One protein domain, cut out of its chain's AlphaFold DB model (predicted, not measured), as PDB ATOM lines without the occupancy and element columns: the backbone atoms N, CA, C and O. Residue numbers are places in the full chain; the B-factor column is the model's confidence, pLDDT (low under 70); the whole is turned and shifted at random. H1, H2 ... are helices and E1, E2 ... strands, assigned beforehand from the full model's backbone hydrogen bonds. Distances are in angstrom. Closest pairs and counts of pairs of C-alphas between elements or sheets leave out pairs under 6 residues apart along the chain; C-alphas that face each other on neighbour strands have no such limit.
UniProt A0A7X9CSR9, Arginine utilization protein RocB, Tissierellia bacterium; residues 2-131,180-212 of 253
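Overview. This is residues 2 to 131 and 180 to 212 of the 253 residues of the protein "Arginine utilization protein RocB" of Tissierellia bacterium (UniProt A0A7X9CSR9). A short two-stranded ribbon, E1 beside E2, lies between the long helix H1 on one side and a cluster of three crossed helices, H2, H3 and H4, on the other. H1 runs out toward one end; the short H5 and H6 lie toward the opposite end, where residues 207 to 212 stick out. The printed part has 163 residues with six named helices and two named parallel strands, in the order H1 E1 H2 H3 H4 E2 H5 H6, mostly helix. It is only just compact, close to loose, with a radius of gyration of the C-alphas of 18.2 A, and elongated, spanning 64 by 36 by 33 A.

Arrangement. After residues 2 to 26, which hold no named element, comes H1, residues 27 to 55. Its closest C-alpha to E1, residues 65 to 68, is Glu 39, 7.3 A from that of Ile 66. E1 and E2, residues 120 to 123, are parallel neighbours at 23 degrees; N 67 and O 121, 2.9 A apart, are within hydrogen-bond range. With H2, residues 69 to 80, H3, residues 82 to 95, and H4, residues 99 to 113, between them along the chain, they form a strand-helix-strand unit. H3 and H4 touch as a helical hairpin, closest at C-alphas 93 and 102, 5.9 A. H5, residues 184 to 189, touches residues 27 to 31 of H1 alone, closest at C-alphas 186 and 28, 5.2 A. In the six helices, H6 included, residues 202 to 207, every O i to N i+4 pair is within hydrogen-bond range.

Along the chain. H1 begins at C-alpha 27, (24.591, -24.242, 3.811), and is 41.8 A long; H4 is 21.1 A. H6 ends at C-alpha 207, (34.336, -39.642, 6.833).

Size, cuts and confidence. Residues 132 to 179 are not printed; C-alphas 131 and 180 are 14.1 A apart. The link H5 to H6 is long. Residues 4 to 6 and 10 have pLDDT under 70.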
ATOM      1  N   ILE A   2      10.496 -16.190 -17.038       74.44
ATOM      2  CA  ILE A   2      10.897 -17.505 -17.574       74.44
ATOM      3  C   ILE A   2      10.168 -17.855 -18.882       74.44
ATOM      4  O   ILE A   2      10.056 -19.028 -19.226       74.44
ATOM      5  N   LYS A   3       9.624 -16.874 -19.617       71.69
ATOM      6  CA  LYS A   3       9.038 -17.156 -20.928       71.69
ATOM      7  C   LYS A   3      10.132 -17.527 -21.912       71.69
ATOM      8  O   LYS A   3      11.137 -16.835 -22.048       71.69
ATOM      9  N   GLU A   4       9.868 -18.577 -22.675       66.88
ATOM     10  CA  GLU A   4      10.721 -18.969 -23.795       66.88
ATOM     11  C   GLU A   4      10.588 -18.006 -24.986       66.88
ATOM     12  O   GLU A   4      11.489 -17.905 -25.822       66.88
ATOM     13  N   HIS A   5       9.474 -17.270 -25.072       67.31
ATOM     14  CA  HIS A   5       9.163 -16.368 -26.178       67.31
ATOM     15  C   HIS A   5       8.657 -15.011 -25.690       67.31
ATOM     16  O   HIS A   5       7.905 -14.914 -24.721       67.31
ATOM     17  N   TYR A   6       9.055 -13.954 -26.398       69.25
ATOM     18  CA  TYR A   6       8.589 -12.602 -26.118       69.25
ATOM     19  C   TYR A   6       7.128 -12.431 -26.543       69.25
ATOM     20  O   TYR A   6       6.782 -12.647 -27.706       69.25
ATOM     21  N   ASP A   7       6.291 -11.973 -25.616       77.56
ATOM     22  CA  ASP A   7       4.928 -11.526 -25.881       77.56
ATOM     23  C   ASP A   7       4.584 -10.279 -25.040       77.56
ATOM     24  O   ASP A   7       5.369  -9.816 -24.211       77.56
ATOM     25  N   VAL A   8       3.400  -9.708 -25.276       73.56
ATOM     26  CA  VAL A   8       2.901  -8.515 -24.563       73.56
ATOM     27  C   VAL A   8       2.224  -8.839 -23.223       73.56
ATOM     28  O   VAL A   8       1.673  -7.943 -22.584       73.56
ATOM     29  N   GLN A   9       2.207 -10.105 -22.798       70.88
ATOM     30  CA  GLN A   9       1.551 -10.516 -21.559       70.88
ATOM     31  C   GLN A   9       2.489 -10.328 -20.364       70.88
ATOM     32  O   GLN A   9       3.707 -10.489 -20.460       70.88
ATOM     33  N   THR A  10       1.928 -10.042 -19.193       69.69
ATOM     34  CA  THR A  10       2.711  -9.979 -17.956       69.69
ATOM     35  C   THR A  10       3.296 -11.363 -17.622       69.69
ATOM     36  O   THR A  10       2.580 -12.361 -17.726       69.69
ATOM     37  N   PRO A  11       4.583 -11.451 -17.238       72.69
ATOM     38  CA  PRO A  11       5.177 -12.650 -16.652       72.69
ATOM     39  C   PRO A  11       4.344 -13.195 -15.497       72.69
ATOM     40  O   PRO A  11       4.112 -12.483 -14.524       72.69
ATOM     41  N   PHE A  12       3.949 -14.464 -15.560       80.31
ATOM     42  CA  PHE A  12       3.348 -15.126 -14.397       80.31
ATOM     43  C   PHE A  12       4.405 -15.616 -13.406       80.31
ATOM     44  O   PHE A  12       4.081 -15.900 -12.256       80.31
ATOM     45  N   ARG A  13       5.663 -15.742 -13.852       87.12
ATOM     46  CA  ARG A  13       6.734 -16.407 -13.113       87.12
ATOM     47  C   ARG A  13       8.086 -15.768 -13.393       87.12
ATOM     48  O   ARG A  13       8.383 -15.341 -14.512       87.12
ATOM     49  N   THR A  14       8.923 -15.709 -12.369       91.44
ATOM     50  CA  THR A  14      10.285 -15.195 -12.483       91.44
ATOM     51  C   THR A  14      11.209 -15.941 -11.541       91.44
ATOM     52  O   THR A  14      10.788 -16.405 -10.489       91.44
ATOM     53  N   VAL A  15      12.477 -16.016 -11.925       94.31
ATOM     54  CA  VAL A  15      13.537 -16.656 -11.153       94.31
ATOM     55  C   VAL A  15      14.686 -15.668 -11.032       94.31
ATOM     56  O   VAL A  15      14.998 -14.951 -11.985       94.31
ATOM     57  N   ALA A  16      15.300 -15.622  -9.855       94.56
ATOM     58  CA  ALA A  16      16.519 -14.874  -9.594       94.56
ATOM     59  C   ALA A  16      17.525 -15.811  -8.923       94.56
ATOM     60  O   ALA A  16      17.177 -16.531  -7.990       94.56
ATOM     61  N   LEU A  17      18.762 -15.804  -9.415       94.88
ATOM     62  CA  LEU A  17      19.849 -16.620  -8.886       94.88
ATOM     63  C   LEU A  17      20.912 -15.724  -8.262       94.88
ATOM     64  O   LEU A  17      21.259 -14.679  -8.816       94.88
ATOM     65  N   TYR A  18      21.450 -16.169  -7.132       94.81
ATOM     66  CA  TYR A  18      22.464 -15.451  -6.370       94.81
ATOM     67  C   TYR A  18      23.635 -16.384  -6.078       94.81
ATOM     68  O   TYR A  18      23.453 -17.447  -5.491       94.81
ATOM     69  N   ASN A  19      24.845 -15.964  -6.449       91.88
ATOM     70  CA  ASN A  19      26.068 -16.651  -6.043       91.88
ATOM     71  C   ASN A  19      26.476 -16.147  -4.657       91.88
ATOM     72  O   ASN A  19      26.688 -14.945  -4.479       91.88
ATOM     73  N   ILE A  20      26.583 -17.051  -3.683       90.44
ATOM     74  CA  ILE A  20      26.882 -16.710  -2.288       90.44
ATOM     75  C   ILE A  20      28.145 -17.446  -1.845       90.44
ATOM     76  O   ILE A  20      28.226 -18.668  -1.925       90.44
ATOM     77  N   PHE A  21      29.120 -16.696  -1.336       89.88
ATOM     78  CA  PHE A  21      30.294 -17.273  -0.690       89.88
ATOM     79  C   PHE A  21      29.965 -17.657   0.753       89.88
ATOM     80  O   PHE A  21      29.541 -16.814   1.545       89.88
ATOM     81  N   LEU A  22      30.183 -18.927   1.093       89.06
ATOM     82  CA  LEU A  22      29.872 -19.476   2.412       89.06
ATOM     83  C   LEU A  22      30.897 -19.056   3.482       89.06
ATOM     84  O   LEU A  22      30.523 -18.713   4.603       89.06
ATOM     85  N   PHE A  23      32.186 -19.021   3.125       89.19
ATOM     86  CA  PHE A  23      33.303 -18.780   4.048       89.19
ATOM     87  C   PHE A  23      33.210 -19.652   5.312       89.19
ATOM     88  O   PHE A  23      33.395 -20.854   5.229       89.19
ATOM     89  N   ASN A  24      32.920 -19.065   6.473       89.25
ATOM     90  CA  ASN A  24      32.834 -19.794   7.743       89.25
ATOM     91  C   ASN A  24      31.422 -20.323   8.054       89.25
ATOM     92  O   ASN A  24      31.223 -20.894   9.121       89.25
ATOM     93  N   LYS A  25      30.440 -20.072   7.183       91.19
ATOM     94  CA  LYS A  25      29.057 -20.534   7.342       91.19
ATOM     95  C   LYS A  25      28.850 -21.856   6.613       91.19
ATOM     96  O   LYS A  25      29.478 -22.089   5.581       91.19
ATOM     97  N   ASN A  26      27.915 -22.666   7.095       91.75
ATOM     98  CA  ASN A  26      27.442 -23.835   6.357       91.75
ATOM     99  C   ASN A  26      26.241 -23.483   5.452       91.75
ATOM    100  O   ASN A  26      25.792 -22.329   5.394       91.75
ATOM    101  N   ALA A  27      25.735 -24.464   4.698       93.12
ATOM    102  CA  ALA A  27      24.591 -24.242   3.811       93.12
ATOM    103  C   ALA A  27      23.315 -23.859   4.582       93.12
ATOM    104  O   ALA A  27      22.604 -22.956   4.144       93.12
ATOM    105  N   GLU A  28      23.058 -24.470   5.741       95.06
ATOM    106  CA  GLU A  28      21.895 -24.164   6.581       95.06
ATOM    107  C   GLU A  28      21.904 -22.706   7.082       95.06
ATOM    108  O   GLU A  28      20.905 -21.994   6.958       95.06
ATOM    109  N   ASP A  29      23.038 -22.218   7.588       95.12
ATOM    110  CA  ASP A  29      23.221 -20.848   8.076       95.12
ATOM    111  C   ASP A  29      22.955 -19.812   6.981       95.12
ATOM    112  O   ASP A  29      22.304 -18.778   7.200       95.12
ATOM    113  N   VAL A  30      23.484 -20.074   5.783       95.06
ATOM    114  CA  VAL A  30      23.283 -19.207   4.622       95.06
ATOM    115  C   VAL A  30      21.837 -19.264   4.160       95.06
ATOM    116  O   VAL A  30      21.266 -18.206   3.901       95.06
ATOM    117  N   PHE A  31      21.218 -20.443   4.131       96.50
ATOM    118  CA  PHE A  31      19.822 -20.591   3.730       96.50
ATOM    119  C   PHE A  31      18.867 -19.899   4.710       96.50
ATOM    120  O   PHE A  31      17.980 -19.162   4.283       96.50
ATOM    121  N   LYS A  32      19.095 -20.018   6.025       97.00
ATOM    122  CA  LYS A  32      18.359 -19.261   7.057       97.00
ATOM    123  C   LYS A  32      18.508 -17.754   6.866       97.00
ATOM    124  O   LYS A  32      17.519 -17.023   6.885       97.00
ATOM    125  N   THR A  33      19.740 -17.288   6.643       97.12
ATOM    126  CA  THR A  33      20.007 -15.863   6.384       97.12
ATOM    127  C   THR A  33      19.276 -15.395   5.121       97.12
ATOM    128  O   THR A  33      18.653 -14.335   5.126       97.12
ATOM    129  N   PHE A  34      19.333 -16.189   4.049       97.44
ATOM    130  CA  PHE A  34      18.683 -15.899   2.776       97.44
ATOM    131  C   PHE A  34      17.161 -15.812   2.930       97.44
ATOM    132  O   PHE A  34      16.573 -14.813   2.527       97.44
ATOM    133  N   ASN A  35      16.536 -16.789   3.592       97.94
ATOM    134  CA  ASN A  35      15.091 -16.795   3.830       97.94
ATOM    135  C   ASN A  35      14.630 -15.600   4.669       97.94
ATOM    136  O   ASN A  35      13.647 -14.963   4.307       97.94
ATOM    137  N   SER A  36      15.380 -15.198   5.700       98.31
ATOM    138  CA  SER A  36      15.050 -13.988   6.471       98.31
ATOM    139  C   SER A  36      15.088 -12.709   5.616       98.31
ATOM    140  O   SER A  36      14.270 -11.802   5.791       98.31
ATOM    141  N   ILE A  37      16.012 -12.628   4.651       98.06
ATOM    142  CA  ILE A  37      16.070 -11.512   3.695       98.06
ATOM    143  C   ILE A  37      14.878 -11.564   2.731       98.06
ATOM    144  O   ILE A  37      14.272 -10.524   2.465       98.06
ATOM    145  N   VAL A  38      14.526 -12.752   2.233       97.88
ATOM    146  CA  VAL A  38      13.359 -12.959   1.361       97.88
ATOM    147  C   VAL A  38      12.069 -12.567   2.081       97.88
ATOM    148  O   VAL A  38      11.291 -11.800   1.524       97.88
ATOM    149  N   GLU A  39      11.873 -12.993   3.329       98.06
ATOM    150  CA  GLU A  39      10.729 -12.606   4.168       98.06
ATOM    151  C   GLU A  39      10.590 -11.092   4.288       98.06
ATOM    152  O   GLU A  39       9.507 -10.537   4.084       98.06
ATOM    153  N   LYS A  40      11.700 -10.400   4.563       98.25
ATOM    154  CA  LYS A  40      11.710  -8.940   4.631       98.25
ATOM    155  C   LYS A  40      11.329  -8.310   3.287       98.25
ATOM    156  O   LYS A  40      10.487  -7.416   3.261       98.25
ATOM    157  N   ALA A  41      11.918  -8.776   2.187       97.19
ATOM    158  CA  ALA A  41      11.651  -8.245   0.851       97.19
ATOM    159  C   ALA A  41      10.198  -8.490   0.404       97.19
ATOM    160  O   ALA A  41       9.566  -7.606  -0.174       97.19
ATOM    161  N   VAL A  42       9.648  -9.668   0.707       97.00
ATOM    162  CA  VAL A  42       8.246 -10.005   0.439       97.00
ATOM    163  C   VAL A  42       7.321  -9.102   1.242       97.00
ATOM    164  O   VAL A  42       6.403  -8.529   0.664       97.00
ATOM    165  N   LYS A  43       7.597  -8.886   2.531       96.25
ATOM    166  CA  LYS A  43       6.804  -7.974   3.361       96.25
ATOM    167  C   LYS A  43       6.807  -6.539   2.817       96.25
ATOM    168  O   LYS A  43       5.755  -5.916   2.728       96.25
ATOM    169  N   GLU A  44       7.967  -6.024   2.410       96.38
ATOM    170  CA  GLU A  44       8.076  -4.697   1.783       96.38
ATOM    171  C   GLU A  44       7.291  -4.624   0.456       96.38
ATOM    172  O   GLU A  44       6.633  -3.619   0.162       96.38
ATOM    173  N   CYS A  45       7.313  -5.705  -0.332       94.75
ATOM    174  CA  CYS A  45       6.525  -5.838  -1.557       94.75
ATOM    175  C   CYS A  45       5.018  -5.819  -1.262       94.75
ATOM    176  O   CYS A  45       4.281  -5.050  -1.882       94.75
ATOM    177  N   GLU A  46       4.563  -6.602  -0.281       94.62
ATOM    178  CA  GLU A  46       3.170  -6.617   0.164       94.62
ATOM    179  C   GLU A  46       2.720  -5.230   0.621       94.62
ATOM    180  O   GLU A  46       1.707  -4.735   0.138       94.62
ATOM    181  N   GLU A  47       3.476  -4.566   1.498       94.06
ATOM    182  CA  GLU A  47       3.158  -3.217   1.985       94.06
ATOM    183  C   GLU A  47       3.037  -2.211   0.830       94.06
ATOM    184  O   GLU A  47       2.086  -1.422   0.776       94.06
ATOM    185  N   THR A  48       3.959  -2.275  -0.132       94.25
ATOM    186  CA  THR A  48       3.937  -1.422  -1.329       94.25
ATOM    187  C   THR A  48       2.678  -1.662  -2.157       94.25
ATOM    188  O   THR A  48       1.957  -0.717  -2.488       94.25
ATOM    189  N   TYR A  49       2.369  -2.921  -2.456       92.38
ATOM    190  CA  TYR A  49       1.197  -3.283  -3.246       92.38
ATOM    191  C   TYR A  49      -0.121  -2.958  -2.538       92.38
ATOM    192  O   TYR A  49      -1.063  -2.483  -3.171       92.38
ATOM    193  N   GLN A  50      -0.194  -3.159  -1.223       92.69
ATOM    194  CA  GLN A  50      -1.369  -2.822  -0.419       92.69
ATOM    195  C   GLN A  50      -1.658  -1.320  -0.449       92.69
ATOM    196  O   GLN A  50      -2.818  -0.911  -0.552       92.69
ATOM    197  N   ASN A  51      -0.615  -0.484  -0.424       92.38
ATOM    198  CA  ASN A  51      -0.766   0.963  -0.576       92.38
ATOM    199  C   ASN A  51      -1.307   1.341  -1.964       92.38
ATOM    200  O   ASN A  51      -2.176   2.209  -2.056       92.38
ATOM    201  N   ILE A  52      -0.846   0.674  -3.028       93.44
ATOM    202  CA  ILE A  52      -1.360   0.884  -4.392       93.44
ATOM    203  C   ILE A  52      -2.848   0.512  -4.465       93.44
ATOM    204  O   ILE A  52      -3.660   1.347  -4.857       93.44
ATOM    205  N   ILE A  53      -3.223  -0.685  -3.997       92.12
ATOM    206  CA  ILE A  53      -4.620  -1.157  -3.965       92.12
ATOM    207  C   ILE A  53      -5.523  -0.167  -3.224       92.12
ATOM    208  O   ILE A  53      -6.606   0.178  -3.703       92.12
ATOM    209  N   LYS A  54      -5.069   0.317  -2.063       91.88
ATOM    210  CA  LYS A  54      -5.815   1.289  -1.262       91.88
ATOM    211  C   LYS A  54      -6.004   2.616  -2.003       91.88
ATOM    212  O   LYS A  54      -7.094   3.184  -1.947       91.88
ATOM    213  N   ASN A  55      -4.975   3.101  -2.698       93.19
ATOM    214  CA  ASN A  55      -5.045   4.337  -3.485       93.19
ATOM    215  C   ASN A  55      -5.981   4.211  -4.698       93.19
ATOM    216  O   ASN A  55      -6.593   5.198  -5.095       93.19
ATOM    217  N   GLU A  56      -6.144   3.005  -5.241       93.94
ATOM    218  CA  GLU A  56      -7.125   2.697  -6.293       93.94
ATOM    219  C   GLU A  56      -8.554   2.481  -5.758       93.94
ATOM    220  O   GLU A  56      -9.467   2.168  -6.521       93.94
ATOM    221  N   GLY A  57      -8.779   2.649  -4.449       92.19
ATOM    222  CA  GLY A  57     -10.097   2.495  -3.826       92.19
ATOM    223  C   GLY A  57     -10.555   1.041  -3.674       92.19
ATOM    224  O   GLY A  57     -11.736   0.795  -3.430       92.19
ATOM    225  N   GLN A  58      -9.643   0.075  -3.809       90.62
ATOM    226  CA  GLN A  58      -9.918  -1.342  -3.595       90.62
ATOM    227  C   GLN A  58      -9.568  -1.769  -2.158       90.62
ATOM    228  O   GLN A  58      -8.793  -1.118  -1.459       90.62
ATOM    229  N   SER A  59     -10.143  -2.885  -1.699       82.88
ATOM    230  CA  SER A  59      -9.957  -3.419  -0.337       82.88
ATOM    231  C   SER A  59      -9.413  -4.853  -0.305       82.88
ATOM    232  O   SER A  59      -9.514  -5.548   0.710       82.88
ATOM    233  N   ARG A  60      -8.837  -5.326  -1.416       85.81
ATOM    234  CA  ARG A  60      -8.307  -6.688  -1.517       85.81
ATOM    235  C   ARG A  60      -7.000  -6.815  -0.739       85.81
ATOM    236  O   ARG A  60      -6.031  -6.134  -1.044       85.81
ATOM    237  N   LYS A  61      -6.946  -7.758   0.204       85.94
ATOM    238  CA  LYS A  61      -5.696  -8.119   0.872       85.94
ATOM    239  C   LYS A  61      -4.840  -8.983  -0.064       85.94
ATOM    240  O   LYS A  61      -5.303 -10.017  -0.543       85.94
ATOM    241  N   ILE A  62      -3.605  -8.565  -0.302       86.81
ATOM    242  CA  ILE A  62      -2.533  -9.396  -0.849       86.81
ATOM    243  C   ILE A  62      -1.864 -10.158   0.293       86.81
ATOM    244  O   ILE A  62      -1.600  -9.585   1.352       86.81
ATOM    245  N   ASN A  63      -1.636 -11.444   0.048       89.75
ATOM    246  CA  ASN A  63      -0.795 -12.318   0.847       89.75
ATOM    247  C   ASN A  63       0.095 -13.082  -0.136       89.75
ATOM    248  O   ASN A  63      -0.431 -13.732  -1.045       89.75
ATOM    249  N   ILE A  64       1.404 -12.949   0.009       94.38
ATOM    250  CA  ILE A  64       2.416 -13.653  -0.764       94.38
ATOM    251  C   ILE A  64       3.001 -14.713   0.164       94.38
ATOM    252  O   ILE A  64       3.575 -14.406   1.206       94.38
ATOM    253  N   ASN A  65       2.835 -15.975  -0.210       95.19
ATOM    254  CA  ASN A  65       3.383 -17.084   0.551       95.19
ATOM    255  C   ASN A  65       4.889 -17.202   0.307       95.19
ATOM    256  O   ASN A  65       5.393 -16.846  -0.759       95.19
ATOM    257  N   ILE A  66       5.602 -17.736   1.291       97.12
ATOM    258  CA  ILE A  66       7.012 -18.096   1.171       97.12
ATOM    259  C   ILE A  66       7.106 -19.564   1.540       97.12
ATOM    260  O   ILE A  66       6.586 -19.964   2.580       97.12
ATOM    261  N   MET A  67       7.731 -20.353   0.677       97.62
ATOM    262  CA  MET A  67       7.980 -21.764   0.924       97.62
ATOM    263  C   MET A  67       9.409 -22.096   0.521       97.62
ATOM    264  O   MET A  67       9.928 -21.619  -0.487       97.62
ATOM    265  N   THR A  68      10.040 -22.954   1.293       98.56
ATOM    266  CA  THR A  68      11.257 -23.639   0.883       98.56
ATOM    267  C   THR A  68      10.910 -24.764  -0.097       98.56
ATOM    268  O   THR A  68       9.771 -25.242  -0.141       98.56
ATOM    269  N   PHE A  69      11.876 -25.227  -0.890       98.50
ATOM    270  CA  PHE A  69      11.641 -26.362  -1.784       98.50
ATOM    271  C   PHE A  69      11.213 -27.623  -1.030       98.50
ATOM    272  O   PHE A  69      10.315 -28.329  -1.491       98.50
ATOM    273  N   LYS A  70      11.794 -27.881   0.147       98.50
ATOM    274  CA  LYS A  70      11.376 -28.993   1.010       98.50
ATOM    275  C   LYS A  70       9.876 -28.939   1.303       98.50
ATOM    276  O   LYS A  70       9.189 -29.945   1.145       98.50
ATOM    277  N   GLU A  71       9.365 -27.775   1.701       98.38
ATOM    278  CA  GLU A  71       7.939 -27.583   1.992       98.38
ATOM    279  C   GLU A  71       7.088 -27.763   0.735       98.38
ATOM    280  O   GLU A  71       6.101 -28.491   0.775       98.38
ATOM    281  N   LEU A  72       7.505 -27.186  -0.397       98.12
ATOM    282  CA  LEU A  72       6.816 -27.350  -1.680       98.12
ATOM    283  C   LEU A  72       6.698 -28.826  -2.078       98.12
ATOM    284  O   LEU A  72       5.616 -29.292  -2.440       98.12
ATOM    285  N   LYS A  73       7.808 -29.568  -1.990       98.19
ATOM    286  CA  LYS A  73       7.858 -30.995  -2.310       98.19
ATOM    287  C   LYS A  73       6.955 -31.795  -1.375       98.19
ATOM    288  O   LYS A  73       6.195 -32.626  -1.861       98.19
ATOM    289  N   LEU A  74       6.994 -31.534  -0.066       98.19
ATOM    290  CA  LEU A  74       6.124 -32.211   0.902       98.19
ATOM    291  C   LEU A  74       4.642 -31.935   0.625       98.19
ATOM    292  O   LEU A  74       3.867 -32.883   0.551       98.19
ATOM    293  N   THR A  75       4.257 -30.682   0.367       98.00
ATOM    294  CA  THR A  75       2.870 -30.334   0.012       98.00
ATOM    295  C   THR A  75       2.422 -31.026  -1.281       98.00
ATOM    296  O   THR A  75       1.318 -31.563  -1.344       98.00
ATOM    297  N   ALA A  76       3.280 -31.082  -2.304       97.81
ATOM    298  CA  ALA A  76       2.973 -31.801  -3.541       97.81
ATOM    299  C   ALA A  76       2.813 -33.316  -3.315       97.81
ATOM    300  O   ALA A  76       1.923 -33.937  -3.898       97.81
ATOM    301  N   ILE A  77       3.646 -33.913  -2.455       98.31
ATOM    302  CA  ILE A  77       3.558 -35.336  -2.092       98.31
ATOM    303  C   ILE A  77       2.265 -35.622  -1.325       98.31
ATOM    304  O   ILE A  77       1.615 -36.630  -1.595       98.31
ATOM    305  N   GLU A  78       1.874 -34.749  -0.399       97.62
ATOM    306  CA  GLU A  78       0.628 -34.885   0.359       97.62
ATOM    307  C   GLU A  78      -0.611 -34.838  -0.549       97.62
ATOM    308  O   GLU A  78      -1.543 -35.615  -0.345       97.62
ATOM    309  N   GLU A  79      -0.622 -33.968  -1.567       97.25
ATOM    310  CA  GLU A  79      -1.781 -33.793  -2.455       97.25
ATOM    311  C   GLU A  79      -1.840 -34.824  -3.598       97.25
ATOM    312  O   GLU A  79      -2.924 -35.300  -3.944       97.25
ATOM    313  N   PHE A  80      -0.694 -35.205  -4.175       97.38
ATOM    314  CA  PHE A  80      -0.640 -36.024  -5.397       97.38
ATOM    315  C   PHE A  80       0.051 -37.386  -5.235       97.38
ATOM    316  O   PHE A  80      -0.012 -38.219  -6.143       97.38
ATOM    317  N   GLY A  81       0.683 -37.639  -4.090       98.06
ATOM    318  CA  GLY A  81       1.421 -38.865  -3.803       98.06
ATOM    319  C   GLY A  81       2.867 -38.853  -4.312       98.06
ATOM    320  O   GLY A  81       3.186 -38.337  -5.383       98.06
ATOM    321  N   GLU A  82       3.751 -39.496  -3.547       98.00
ATOM    322  CA  GLU A  82       5.202 -39.503  -3.784       98.00
ATOM    323  C   GLU A  82       5.599 -40.058  -5.158       98.00
ATOM    324  O   GLU A  82       6.414 -39.462  -5.859       98.00
ATOM    325  N   ALA A  83       4.979 -41.161  -5.587       98.06
ATOM    326  CA  ALA A  83       5.273 -41.775  -6.881       98.06
ATOM    327  C   ALA A  83       4.987 -40.833  -8.065       98.06
ATOM    328  O   ALA A  83       5.718 -40.848  -9.053       98.06
ATOM    329  N   HIS A  84       3.942 -40.003  -7.969       97.88
ATOM    330  CA  HIS A  84       3.604 -39.053  -9.026       97.88
ATOM    331  C   HIS A  84       4.594 -37.888  -9.072       97.88
ATOM    332  O   HIS A  84       5.082 -37.540 -10.146       97.88
ATOM    333  N   VAL A  85       4.940 -37.335  -7.905       97.94
ATOM    334  CA  VAL A  85       5.939 -36.263  -7.777       97.94
ATOM    335  C   VAL A  85       7.298 -36.716  -8.314       97.94
ATOM    336  O   VAL A  85       7.902 -36.010  -9.118       97.94
ATOM    337  N   ASN A  86       7.755 -37.915  -7.942       96.88
ATOM    338  CA  ASN A  86       9.036 -38.447  -8.413       96.88
ATOM    339  C   ASN A  86       9.050 -38.667  -9.933       96.88
ATOM    340  O   ASN A  86      10.036 -38.321 -10.576       96.88
ATOM    341  N   LEU A  87       7.951 -39.150 -10.523       97.62
ATOM    342  CA  LEU A  87       7.839 -39.324 -11.975       97.62
ATOM    343  C   LEU A  87       7.975 -37.996 -12.734       97.62
ATOM    344  O   LEU A  87       8.613 -37.951 -13.783       97.62
ATOM    345  N   ILE A  88       7.404 -36.910 -12.210       97.19
ATOM    346  CA  ILE A  88       7.537 -35.575 -12.814       97.19
ATOM    347  C   ILE A  88       8.984 -35.097 -12.747       97.19
ATOM    348  O   ILE A  88       9.528 -34.634 -13.749       97.19
ATOM    349  N   ILE A  89       9.628 -35.263 -11.591       97.62
ATOM    350  CA  ILE A  89      11.036 -34.902 -11.421       97.62
ATOM    351  C   ILE A  89      11.918 -35.688 -12.406       97.62
ATOM    352  O   ILE A  89      12.741 -35.098 -13.105       97.62
ATOM    353  N   GLU A  90      11.706 -36.999 -12.528       97.44
ATOM    354  CA  GLU A  90      12.423 -37.851 -13.483       97.44
ATOM    355  C   GLU A  90      12.201 -37.417 -14.938       97.44
ATOM    356  O   GLU A  90      13.142 -37.403 -15.734       97.44
ATOM    357  N   GLN A  91      10.973 -37.043 -15.314       97.62
ATOM    358  CA  GLN A  91      10.681 -36.544 -16.660       97.62
ATOM    359  C   GLN A  91      11.460 -35.266 -16.976       97.62
ATOM    360  O   GLN A  91      12.050 -35.174 -18.052       97.62
ATOM    361  N   ILE A  92      11.500 -34.317 -16.040       97.75
ATOM    362  CA  ILE A  92      12.231 -33.053 -16.198       97.75
ATOM    363  C   ILE A  92      13.734 -33.316 -16.323       97.75
ATOM    364  O   ILE A  92      14.380 -32.802 -17.239       97.75
ATOM    365  N   ILE A  93      14.284 -34.169 -15.453       97.06
ATOM    366  CA  ILE A  93      15.703 -34.547 -15.475       97.06
ATOM    367  C   ILE A  93      16.101 -35.172 -16.817       97.06
ATOM    368  O   ILE A  93      17.171 -34.871 -17.341       97.06
ATOM    369  N   ASN A  94      15.238 -35.999 -17.408       96.94
ATOM    370  CA  ASN A  94      15.506 -36.632 -18.701       96.94
ATOM    371  C   ASN A  94      15.396 -35.670 -19.900       96.94
ATOM    372  O   ASN A  94      15.893 -35.989 -20.981       96.94
ATOM    373  N   GLN A  95      14.729 -34.524 -19.744       96.88
ATOM    374  CA  GLN A  95      14.501 -33.557 -20.824       96.88
ATOM    375  C   GLN A  95      15.500 -32.398 -20.815       96.88
ATOM    376  O   GLN A  95      15.821 -31.857 -21.873       96.88
ATOM    377  N   ILE A  96      15.993 -32.015 -19.639       96.31
ATOM    378  CA  ILE A  96      16.869 -30.857 -19.461       96.31
ATOM    379  C   ILE A  96      18.267 -31.343 -19.095       96.31
ATOM    380  O   ILE A  96      18.426 -32.087 -18.140       96.31
ATOM    381  N   SER A  97      19.296 -30.901 -19.819       94.88
ATOM    382  CA  SER A  97      20.682 -31.302 -19.538       94.88
ATOM    383  C   SER A  97      21.367 -30.466 -18.451       94.88
ATOM    384  O   SER A  97      22.252 -30.962 -17.769       94.88
ATOM    385  N   ASP A  98      21.010 -29.186 -18.322       96.62
ATOM    386  CA  ASP A  98      21.603 -28.268 -17.339       96.62
ATOM    387  C   ASP A  98      20.968 -28.499 -15.959       96.62
ATOM    388  O   ASP A  98      19.782 -28.248 -15.767       96.62
ATOM    389  N   GLU A  99      21.751 -28.973 -14.989       96.62
ATOM    390  CA  GLU A  99      21.272 -29.338 -13.643       96.62
ATOM    391  C   GLU A  99      20.632 -28.167 -12.887       96.62
ATOM    392  O   GLU A  99      19.693 -28.333 -12.109       96.62
ATOM    393  N   ARG A 100      21.114 -26.951 -13.135       96.62
ATOM    394  CA  ARG A 100      20.539 -25.727 -12.577       96.62
ATOM    395  C   ARG A 100      19.166 -25.434 -13.186       96.62
ATOM    396  O   ARG A 100      18.241 -25.088 -12.455       96.62
ATOM    397  N   ALA A 101      19.021 -25.578 -14.502       96.75
ATOM    398  CA  ALA A 101      17.740 -25.452 -15.187       96.75
ATOM    399  C   ALA A 101      16.758 -26.555 -14.765       96.75
ATOM    400  O   ALA A 101      15.587 -26.253 -14.561       96.75
ATOM    401  N   GLN A 102      17.226 -27.789 -14.538       97.81
ATOM    402  CA  GLN A 102      16.403 -28.852 -13.949       97.81
ATOM    403  C   GLN A 102      15.854 -28.427 -12.585       97.81
ATOM    404  O   GLN A 102      14.655 -28.546 -12.355       97.81
ATOM    405  N   ALA A 103      16.701 -27.899 -11.693       98.00
ATOM    406  CA  ALA A 103      16.263 -27.464 -10.369       98.00
ATOM    407  C   ALA A 103      15.160 -26.394 -10.438       98.00
ATOM    408  O   ALA A 103      14.157 -26.477  -9.727       98.00
ATOM    409  N   ILE A 104      15.328 -25.419 -11.335       97.38
ATOM    410  CA  ILE A 104      14.336 -24.369 -11.585       97.38
ATOM    411  C   ILE A 104      13.025 -24.967 -12.108       97.38
ATOM    412  O   ILE A 104      11.962 -24.649 -11.576       97.38
ATOM    413  N   GLU A 105      13.099 -25.830 -13.120       97.25
ATOM    414  CA  GLU A 105      11.920 -26.418 -13.757       97.25
ATOM    415  C   GLU A 105      11.165 -27.348 -12.801       97.25
ATOM    416  O   GLU A 105       9.940 -27.321 -12.757       97.25
ATOM    417  N   ILE A 106      11.871 -28.121 -11.968       98.12
ATOM    418  CA  ILE A 106      11.247 -28.955 -10.934       98.12
ATOM    419  C   ILE A 106      10.449 -28.084  -9.963       98.12
ATOM    420  O   ILE A 106       9.275 -28.362  -9.714       98.12
ATOM    421  N   ALA A 107      11.054 -27.021  -9.423       97.31
ATOM    422  CA  ALA A 107      10.352 -26.118  -8.516       97.31
ATOM    423  C   ALA A 107       9.137 -25.462  -9.200       97.31
ATOM    424  O   ALA A 107       8.068 -25.363  -8.594       97.31
ATOM    425  N   ASP A 108       9.273 -25.065 -10.468       95.38
ATOM    426  CA  ASP A 108       8.186 -24.458 -11.237       95.38
ATOM    427  C   ASP A 108       7.021 -25.428 -11.493       95.38
ATOM    428  O   ASP A 108       5.863 -25.088 -11.237       95.38
ATOM    429  N   GLN A 109       7.303 -26.654 -11.937       95.50
ATOM    430  CA  GLN A 109       6.268 -27.655 -12.213       95.50
ATOM    431  C   GLN A 109       5.511 -28.046 -10.943       95.50
ATOM    432  O   GLN A 109       4.278 -28.073 -10.957       95.50
ATOM    433  N   LEU A 110       6.210 -28.265  -9.823       96.06
ATOM    434  CA  LEU A 110       5.545 -28.573  -8.552       96.06
ATOM    435  C   LEU A 110       4.668 -27.408  -8.071       96.06
ATOM    436  O   LEU A 110       3.539 -27.627  -7.631       96.06
ATOM    437  N   MET A 111       5.137 -26.166  -8.220       94.00
ATOM    438  CA  MET A 111       4.329 -24.981  -7.922       94.00
ATOM    439  C   MET A 111       3.099 -24.886  -8.841       94.00
ATOM    440  O   MET A 111       2.010 -24.554  -8.376       94.00
ATOM    441  N   HIS A 112       3.243 -25.200 -10.131       91.06
ATOM    442  CA  HIS A 112       2.149 -25.143 -11.104       91.06
ATOM    443  C   HIS A 112       1.045 -26.173 -10.825       91.06
ATOM    444  O   HIS A 112      -0.142 -25.891 -11.021       91.06
ATOM    445  N   MET A 113       1.421 -27.362 -10.354       92.31
ATOM    446  CA  MET A 113       0.467 -28.406  -9.971       92.31
ATOM    447  C   MET A 113      -0.409 -27.986  -8.788       92.31
ATOM    448  O   MET A 113      -1.602 -28.301  -8.754       92.31
ATOM    449  N   LEU A 114       0.163 -27.238  -7.844       92.94
ATOM    450  CA  LEU A 114      -0.499 -26.784  -6.625       92.94
ATOM    451  C   LEU A 114      -1.328 -25.512  -6.878       92.94
ATOM    452  O   LEU A 114      -0.965 -24.390  -6.520       92.94
ATOM    453  N   LYS A 115      -2.511 -25.694  -7.477       84.00
ATOM    454  CA  LYS A 115      -3.402 -24.605  -7.940       84.00
ATOM    455  C   LYS A 115      -3.873 -23.633  -6.850       84.00
ATOM    456  O   LYS A 115      -4.326 -22.536  -7.176       84.00
ATOM    457  N   ASN A 116      -3.785 -24.019  -5.578       84.81
ATOM    458  CA  ASN A 116      -4.306 -23.245  -4.448       84.81
ATOM    459  C   ASN A 116      -3.249 -22.390  -3.730       84.81
ATOM    460  O   ASN A 116      -3.589 -21.713  -2.762       84.81
ATOM    461  N   LEU A 117      -1.993 -22.380  -4.195       85.94
ATOM    462  CA  LEU A 117      -0.921 -21.630  -3.535       85.94
ATOM    463  C   LEU A 117      -1.080 -20.109  -3.639       85.94
ATOM    464  O   LEU A 117      -0.594 -19.387  -2.779       85.94
ATOM    465  N   GLY A 118      -1.751 -19.583  -4.669       88.44
ATOM    466  CA  GLY A 118      -1.745 -18.136  -4.916       88.44
ATOM    467  C   GLY A 118      -0.320 -17.590  -5.153       88.44
ATOM    468  O   GLY A 118       0.573 -18.353  -5.527       88.44
ATOM    469  N   PRO A 119      -0.077 -16.275  -4.973       91.44
ATOM    470  CA  PRO A 119       1.257 -15.695  -5.135       91.44
ATOM    471  C   PRO A 119       2.230 -16.311  -4.130       91.44
ATOM    472  O   PRO A 119       2.011 -16.206  -2.925       91.44
ATOM    473  N   THR A 120       3.292 -16.951  -4.616       94.94
ATOM    474  CA  THR A 120       4.228 -17.697  -3.767       94.94
ATOM    475  C   THR A 120       5.664 -17.475  -4.224       94.94
ATOM    476  O   THR A 120       5.950 -17.483  -5.420       94.94
ATOM    477  N   VAL A 121       6.563 -17.276  -3.266       97.06
ATOM    478  CA  VAL A 121       8.013 -17.279  -3.464       97.06
ATOM    479  C   VAL A 121       8.559 -18.615  -2.987       97.06
ATOM    480  O   VAL A 121       8.354 -18.985  -1.834       97.06
ATOM    481  N   ILE A 122       9.269 -19.314  -3.871       97.88
ATOM    482  CA  ILE A 122       9.958 -20.562  -3.545       97.88
ATOM    483  C   ILE A 122      11.451 -20.288  -3.386       97.88
ATOM    484  O   ILE A 122      12.069 -19.698  -4.277       97.88
ATOM    485  N   THR A 123      12.042 -20.727  -2.278       98.44
ATOM    486  CA  THR A 123      13.487 -20.653  -2.042       98.44
ATOM    487  C   THR A 123      14.116 -22.039  -2.080       98.44
ATOM    488  O   THR A 123      13.577 -23.009  -1.549       98.44
ATOM    489  N   PHE A 124      15.257 -22.147  -2.756       98.31
ATOM    490  CA  PHE A 124      15.932 -23.418  -2.999       98.31
ATOM    491  C   PHE A 124      17.397 -23.193  -3.369       98.31
ATOM    492  O   PHE A 124      17.801 -22.074  -3.697       98.31
ATOM    493  N   PHE A 125      18.187 -24.262  -3.331       97.81
ATOM    494  CA  PHE A 125      19.526 -24.281  -3.903       97.81
ATOM    495  C   PHE A 125      19.487 -24.822  -5.329       97.81
ATOM    496  O   PHE A 125      18.827 -25.817  -5.615       97.81
ATOM    497  N   ALA A 126      20.238 -24.179  -6.219       96.69
ATOM    498  CA  ALA A 126      20.460 -24.667  -7.570       96.69
ATOM    499  C   ALA A 126      21.925 -25.118  -7.709       96.69
ATOM    500  O   ALA A 126      22.811 -24.380  -7.264       96.69
ATOM    501  N   PRO A 127      22.204 -26.293  -8.302       95.56
ATOM    502  CA  PRO A 127      23.572 -26.727  -8.586       95.56
ATOM    503  C   PRO A 127      24.350 -25.742  -9.484       95.56
ATOM    504  O   PRO A 127      23.733 -24.976 -10.232       95.56
ATOM    505  N   PRO A 128      25.699 -25.772  -9.469       93.25
ATOM    506  CA  PRO A 128      26.564 -26.577  -8.598       93.25
ATOM    507  C   PRO A 128      26.809 -25.931  -7.222       93.25
ATOM    508  O   PRO A 128      26.659 -24.724  -7.037       93.25
ATOM    509  N   TYR A 129      27.259 -26.741  -6.262       91.94
ATOM    510  CA  TYR A 129      27.631 -26.334  -4.905       91.94
ATOM    511  C   TYR A 129      29.076 -26.703  -4.587       91.94
ATOM    512  O   TYR A 129      29.518 -27.829  -4.820       91.94
ATOM    513  N   TYR A 130      29.788 -25.740  -4.011       90.62
ATOM    514  CA  TYR A 130      31.161 -25.893  -3.552       90.62
ATOM    515  C   TYR A 130      31.178 -25.694  -2.036       90.62
ATOM    516  O   TYR A 130      30.996 -24.559  -1.580       90.62
ATOM    517  N   PRO A 131      31.376 -26.767  -1.248       88.44
ATOM    518  CA  PRO A 131      31.505 -26.643   0.195       88.44
ATOM    519  C   PRO A 131      32.636 -25.678   0.563       88.44
ATOM    520  O   PRO A 131      33.676 -25.607  -0.108       88.44
ATOM    521  N   ASP A 180      31.973 -31.204  12.863       75.81
ATOM    522  CA  ASP A 180      30.892 -30.640  13.673       75.81
ATOM    523  C   ASP A 180      29.756 -30.021  12.843       75.81
ATOM    524  O   ASP A 180      28.821 -29.462  13.408       75.81
ATOM    525  N   ASP A 181      29.838 -30.102  11.514       81.00
ATOM    526  CA  ASP A 181      28.885 -29.490  10.600       81.00
ATOM    527  C   ASP A 181      28.042 -30.564   9.898       81.00
ATOM    528  O   ASP A 181      28.578 -31.464   9.246       81.00
ATOM    529  N   ASP A 182      26.723 -30.461  10.036       84.88
ATOM    530  CA  ASP A 182      25.721 -31.246   9.297       84.88
ATOM    531  C   ASP A 182      24.858 -30.342   8.398       84.88
ATOM    532  O   ASP A 182      23.827 -30.753   7.869       84.88
ATOM    533  N   GLY A 183      25.281 -29.093   8.174       86.94
ATOM    534  CA  GLY A 183      24.543 -28.121   7.371       86.94
ATOM    535  C   GLY A 183      24.350 -28.538   5.912       86.94
ATOM    536  O   GLY A 183      23.482 -27.984   5.239       86.94
ATOM    537  N   PHE A 184      25.108 -29.526   5.419       91.12
ATOM    538  CA  PHE A 184      24.887 -30.126   4.104       91.12
ATOM    539  C   PHE A 184      23.527 -30.829   3.996       91.12
ATOM    540  O   PHE A 184      22.971 -30.855   2.903       91.12
ATOM    541  N   GLU A 185      22.933 -31.313   5.093       94.31
ATOM    542  CA  GLU A 185      21.580 -31.896   5.070       94.31
ATOM    543  C   GLU A 185      20.555 -30.867   4.588       94.31
ATOM    544  O   GLU A 185      19.730 -31.140   3.717       94.31
ATOM    545  N   SER A 186      20.680 -29.619   5.054       94.31
ATOM    546  CA  SER A 186      19.844 -28.527   4.557       94.31
ATOM    547  C   SER A 186      20.075 -28.259   3.069       94.31
ATOM    548  O   SER A 186      19.145 -27.827   2.396       94.31
ATOM    549  N   TYR A 187      21.281 -28.477   2.544       95.62
ATOM    550  CA  TYR A 187      21.523 -28.367   1.107       95.62
ATOM    551  C   TYR A 187      20.811 -29.488   0.338       95.62
ATOM    552  O   TYR A 187      20.128 -29.202  -0.646       95.62
ATOM    553  N   ILE A 188      20.918 -30.735   0.810       96.06
ATOM    554  CA  ILE A 188      20.271 -31.916   0.216       96.06
ATOM    555  C   ILE A 188      18.757 -31.711   0.122       96.06
ATOM    556  O   ILE A 188      18.175 -31.833  -0.954       96.06
ATOM    557  N   GLU A 189      18.119 -31.350   1.235       96.94
ATOM    558  CA  GLU A 189      16.661 -31.217   1.311       96.94
ATOM    559  C   GLU A 189      16.106 -30.055   0.477       96.94
ATOM    560  O   GLU A 189      14.935 -30.072   0.094       96.94
ATOM    561  N   GLN A 190      16.929 -29.038   0.213       98.00
ATOM    562  CA  GLN A 190      16.524 -27.807  -0.470       98.00
ATOM    563  C   GLN A 190      17.016 -27.736  -1.920       98.00
ATOM    564  O   GLN A 190      16.831 -26.707  -2.572       98.00
ATOM    565  N   THR A 191      17.628 -28.807  -2.432       98.19
ATOM    566  CA  THR A 191      18.098 -28.908  -3.820       98.19
ATOM    567  C   THR A 191      17.176 -29.845  -4.613       98.19
ATOM    568  O   THR A 191      17.146 -31.043  -4.334       98.19
ATOM    569  N   PRO A 192      16.432 -29.345  -5.617       98.06
ATOM    570  CA  PRO A 192      15.353 -30.113  -6.240       98.06
ATOM    571  C   PRO A 192      15.731 -31.429  -6.921       98.06
ATOM    572  O   PRO A 192      14.947 -32.373  -6.896       98.06
ATOM    573  N   ASN A 193      16.916 -31.488  -7.523       97.44
ATOM    574  CA  ASN A 193      17.411 -32.615  -8.315       97.44
ATOM    575  C   ASN A 193      18.537 -33.411  -7.620       97.44
ATOM    576  O   ASN A 193      19.255 -34.180  -8.270       97.44
ATOM    577  N   PHE A 194      18.721 -33.209  -6.310       97.25
ATOM    578  CA  PHE A 194      19.764 -33.886  -5.539       97.25
ATOM    579  C   PHE A 194      19.494 -35.395  -5.418       97.25
ATOM    580  O   PHE A 194      18.344 -35.816  -5.303       97.25
ATOM    581  N   ASN A 195      20.555 -36.209  -5.422       94.06
ATOM    582  CA  ASN A 195      20.512 -37.682  -5.458       94.06
ATOM    583  C   ASN A 195      19.832 -38.272  -6.711       94.06
ATOM    584  O   ASN A 195      19.498 -39.456  -6.725       94.06
ATOM    585  N   GLN A 196      19.635 -37.475  -7.765       93.69
ATOM    586  CA  GLN A 196      19.074 -37.945  -9.034       93.69
ATOM    587  C   GLN A 196      20.014 -37.620 -10.192       93.69
ATOM    588  O   GLN A 196      20.740 -38.498 -10.649       93.69
ATOM    589  N   SER A 197      20.037 -36.369 -10.650       96.12
ATOM    590  CA  SER A 197      20.985 -35.916 -11.674       96.12
ATOM    591  C   SER A 197      22.202 -35.217 -11.091       96.12
ATOM    592  O   SER A 197      23.257 -35.275 -11.707       96.12
ATOM    593  N   TYR A 198      22.076 -34.623  -9.902       96.75
ATOM    594  CA  TYR A 198      23.170 -33.963  -9.200       96.75
ATOM    595  C   TYR A 198      23.456 -34.643  -7.857       96.75
ATOM    596  O   TYR A 198      22.536 -34.986  -7.111       96.75
ATOM    597  N   PHE A 199      24.734 -34.833  -7.529       95.25
ATOM    598  CA  PHE A 199      25.149 -35.551  -6.328       95.25
ATOM    599  C   PHE A 199      26.490 -35.049  -5.791       95.25
ATOM    600  O   PHE A 199      27.440 -34.854  -6.548       95.25
ATOM    601  N   ILE A 200      26.579 -34.905  -4.467       94.31
ATOM    602  CA  ILE A 200      27.843 -34.771  -3.736       94.31
ATOM    603  C   ILE A 200      27.826 -35.806  -2.601       94.31
ATOM    604  O   ILE A 200      26.882 -35.796  -1.807       94.31
ATOM    605  N   PRO A 201      28.858 -36.658  -2.464       94.25
ATOM    606  CA  PRO A 201      28.936 -37.653  -1.397       94.25
ATOM    607  C   PRO A 201      29.360 -37.014  -0.063       94.25
ATOM    608  O   PRO A 201      30.451 -37.262   0.444       94.25
ATOM    609  N   PHE A 202      28.518 -36.148   0.509       93.00
ATOM    610  CA  PHE A 202      28.856 -35.377   1.714       93.00
ATOM    611  C   PHE A 202      29.293 -36.247   2.894       93.00
ATOM    612  O   PHE A 202      30.278 -35.920   3.554       93.00
ATOM    613  N   HIS A 203      28.598 -37.363   3.132       92.19
ATOM    614  CA  HIS A 203      28.953 -38.292   4.204       92.19
ATOM    615  C   HIS A 203      30.332 -38.919   3.987       92.19
ATOM    616  O   HIS A 203      31.134 -38.919   4.917       92.19
ATOM    617  N   ASP A 204      30.643 -39.359   2.765       93.44
ATOM    618  CA  ASP A 204      31.949 -39.951   2.456       93.44
ATOM    619  C   ASP A 204      33.060 -38.904   2.615       93.44
ATOM    620  O   ASP A 204      34.073 -39.175   3.254       93.44
ATOM    621  N   ILE A 205      32.850 -37.678   2.109       93.00
ATOM    622  CA  ILE A 205      33.798 -36.558   2.263       93.00
ATOM    623  C   ILE A 205      34.030 -36.252   3.745       93.00
ATOM    624  O   ILE A 205      35.162 -35.988   4.150       93.00
ATOM    625  N   LYS A 206      32.973 -36.279   4.565       91.38
ATOM    626  CA  LYS A 206      33.070 -36.084   6.013       91.38
ATOM    627  C   LYS A 206      33.851 -37.223   6.675       91.38
ATOM    628  O   LYS A 206      34.715 -36.940   7.499       91.38
ATOM    629  N   GLU A 207      33.626 -38.476   6.286       92.44
ATOM    630  CA  GLU A 207      34.336 -39.642   6.833       92.44
ATOM    631  C   GLU A 207      35.842 -39.613   6.526       92.44
ATOM    632  O   GLU A 207      36.657 -39.843   7.422       92.44
ATOM    633  N   ILE A 208      36.227 -39.277   5.290       92.62
ATOM    634  CA  ILE A 208      37.636 -39.262   4.849       92.62
ATOM    635  C   ILE A 208      38.285 -37.870   4.903       92.62
ATOM    636  O   ILE A 208      39.370 -37.676   4.352       92.62
ATOM    637  N   SER A 209      37.617 -36.903   5.541       92.50
ATOM    638  CA  SER A 209      37.984 -35.483   5.546       92.50
ATOM    639  C   SER A 209      39.459 -35.271   5.896       92.50
ATOM    640  O   SER A 209      39.940 -35.726   6.937       92.50
ATOM    641  N   ALA A 210      40.172 -34.543   5.036       92.19
ATOM    642  CA  ALA A 210      41.598 -34.276   5.183       92.19
ATOM    643  C   ALA A 210      41.893 -32.767   5.170       92.19
ATOM    644  O   ALA A 210      41.180 -31.986   4.533       92.19
ATOM    645  N   PRO A 211      42.956 -32.305   5.851       92.88
ATOM    646  CA  PRO A 211      43.391 -30.928   5.708       92.88
ATOM    647  C   PRO A 211      43.849 -30.647   4.277       92.88
ATOM    648  O   PRO A 211      44.662 -31.363   3.698       92.88
ATOM    649  N   VAL A 212      43.338 -29.552   3.724       92.50
ATOM    650  CA  VAL A 212      43.689 -29.053   2.393       92.50
ATOM    651  C   VAL A 212      44.569 -27.812   2.487       92.50
ATOM    652  O   VAL A 212      44.359 -26.952   3.350       92.50
TER     653      VAL A 212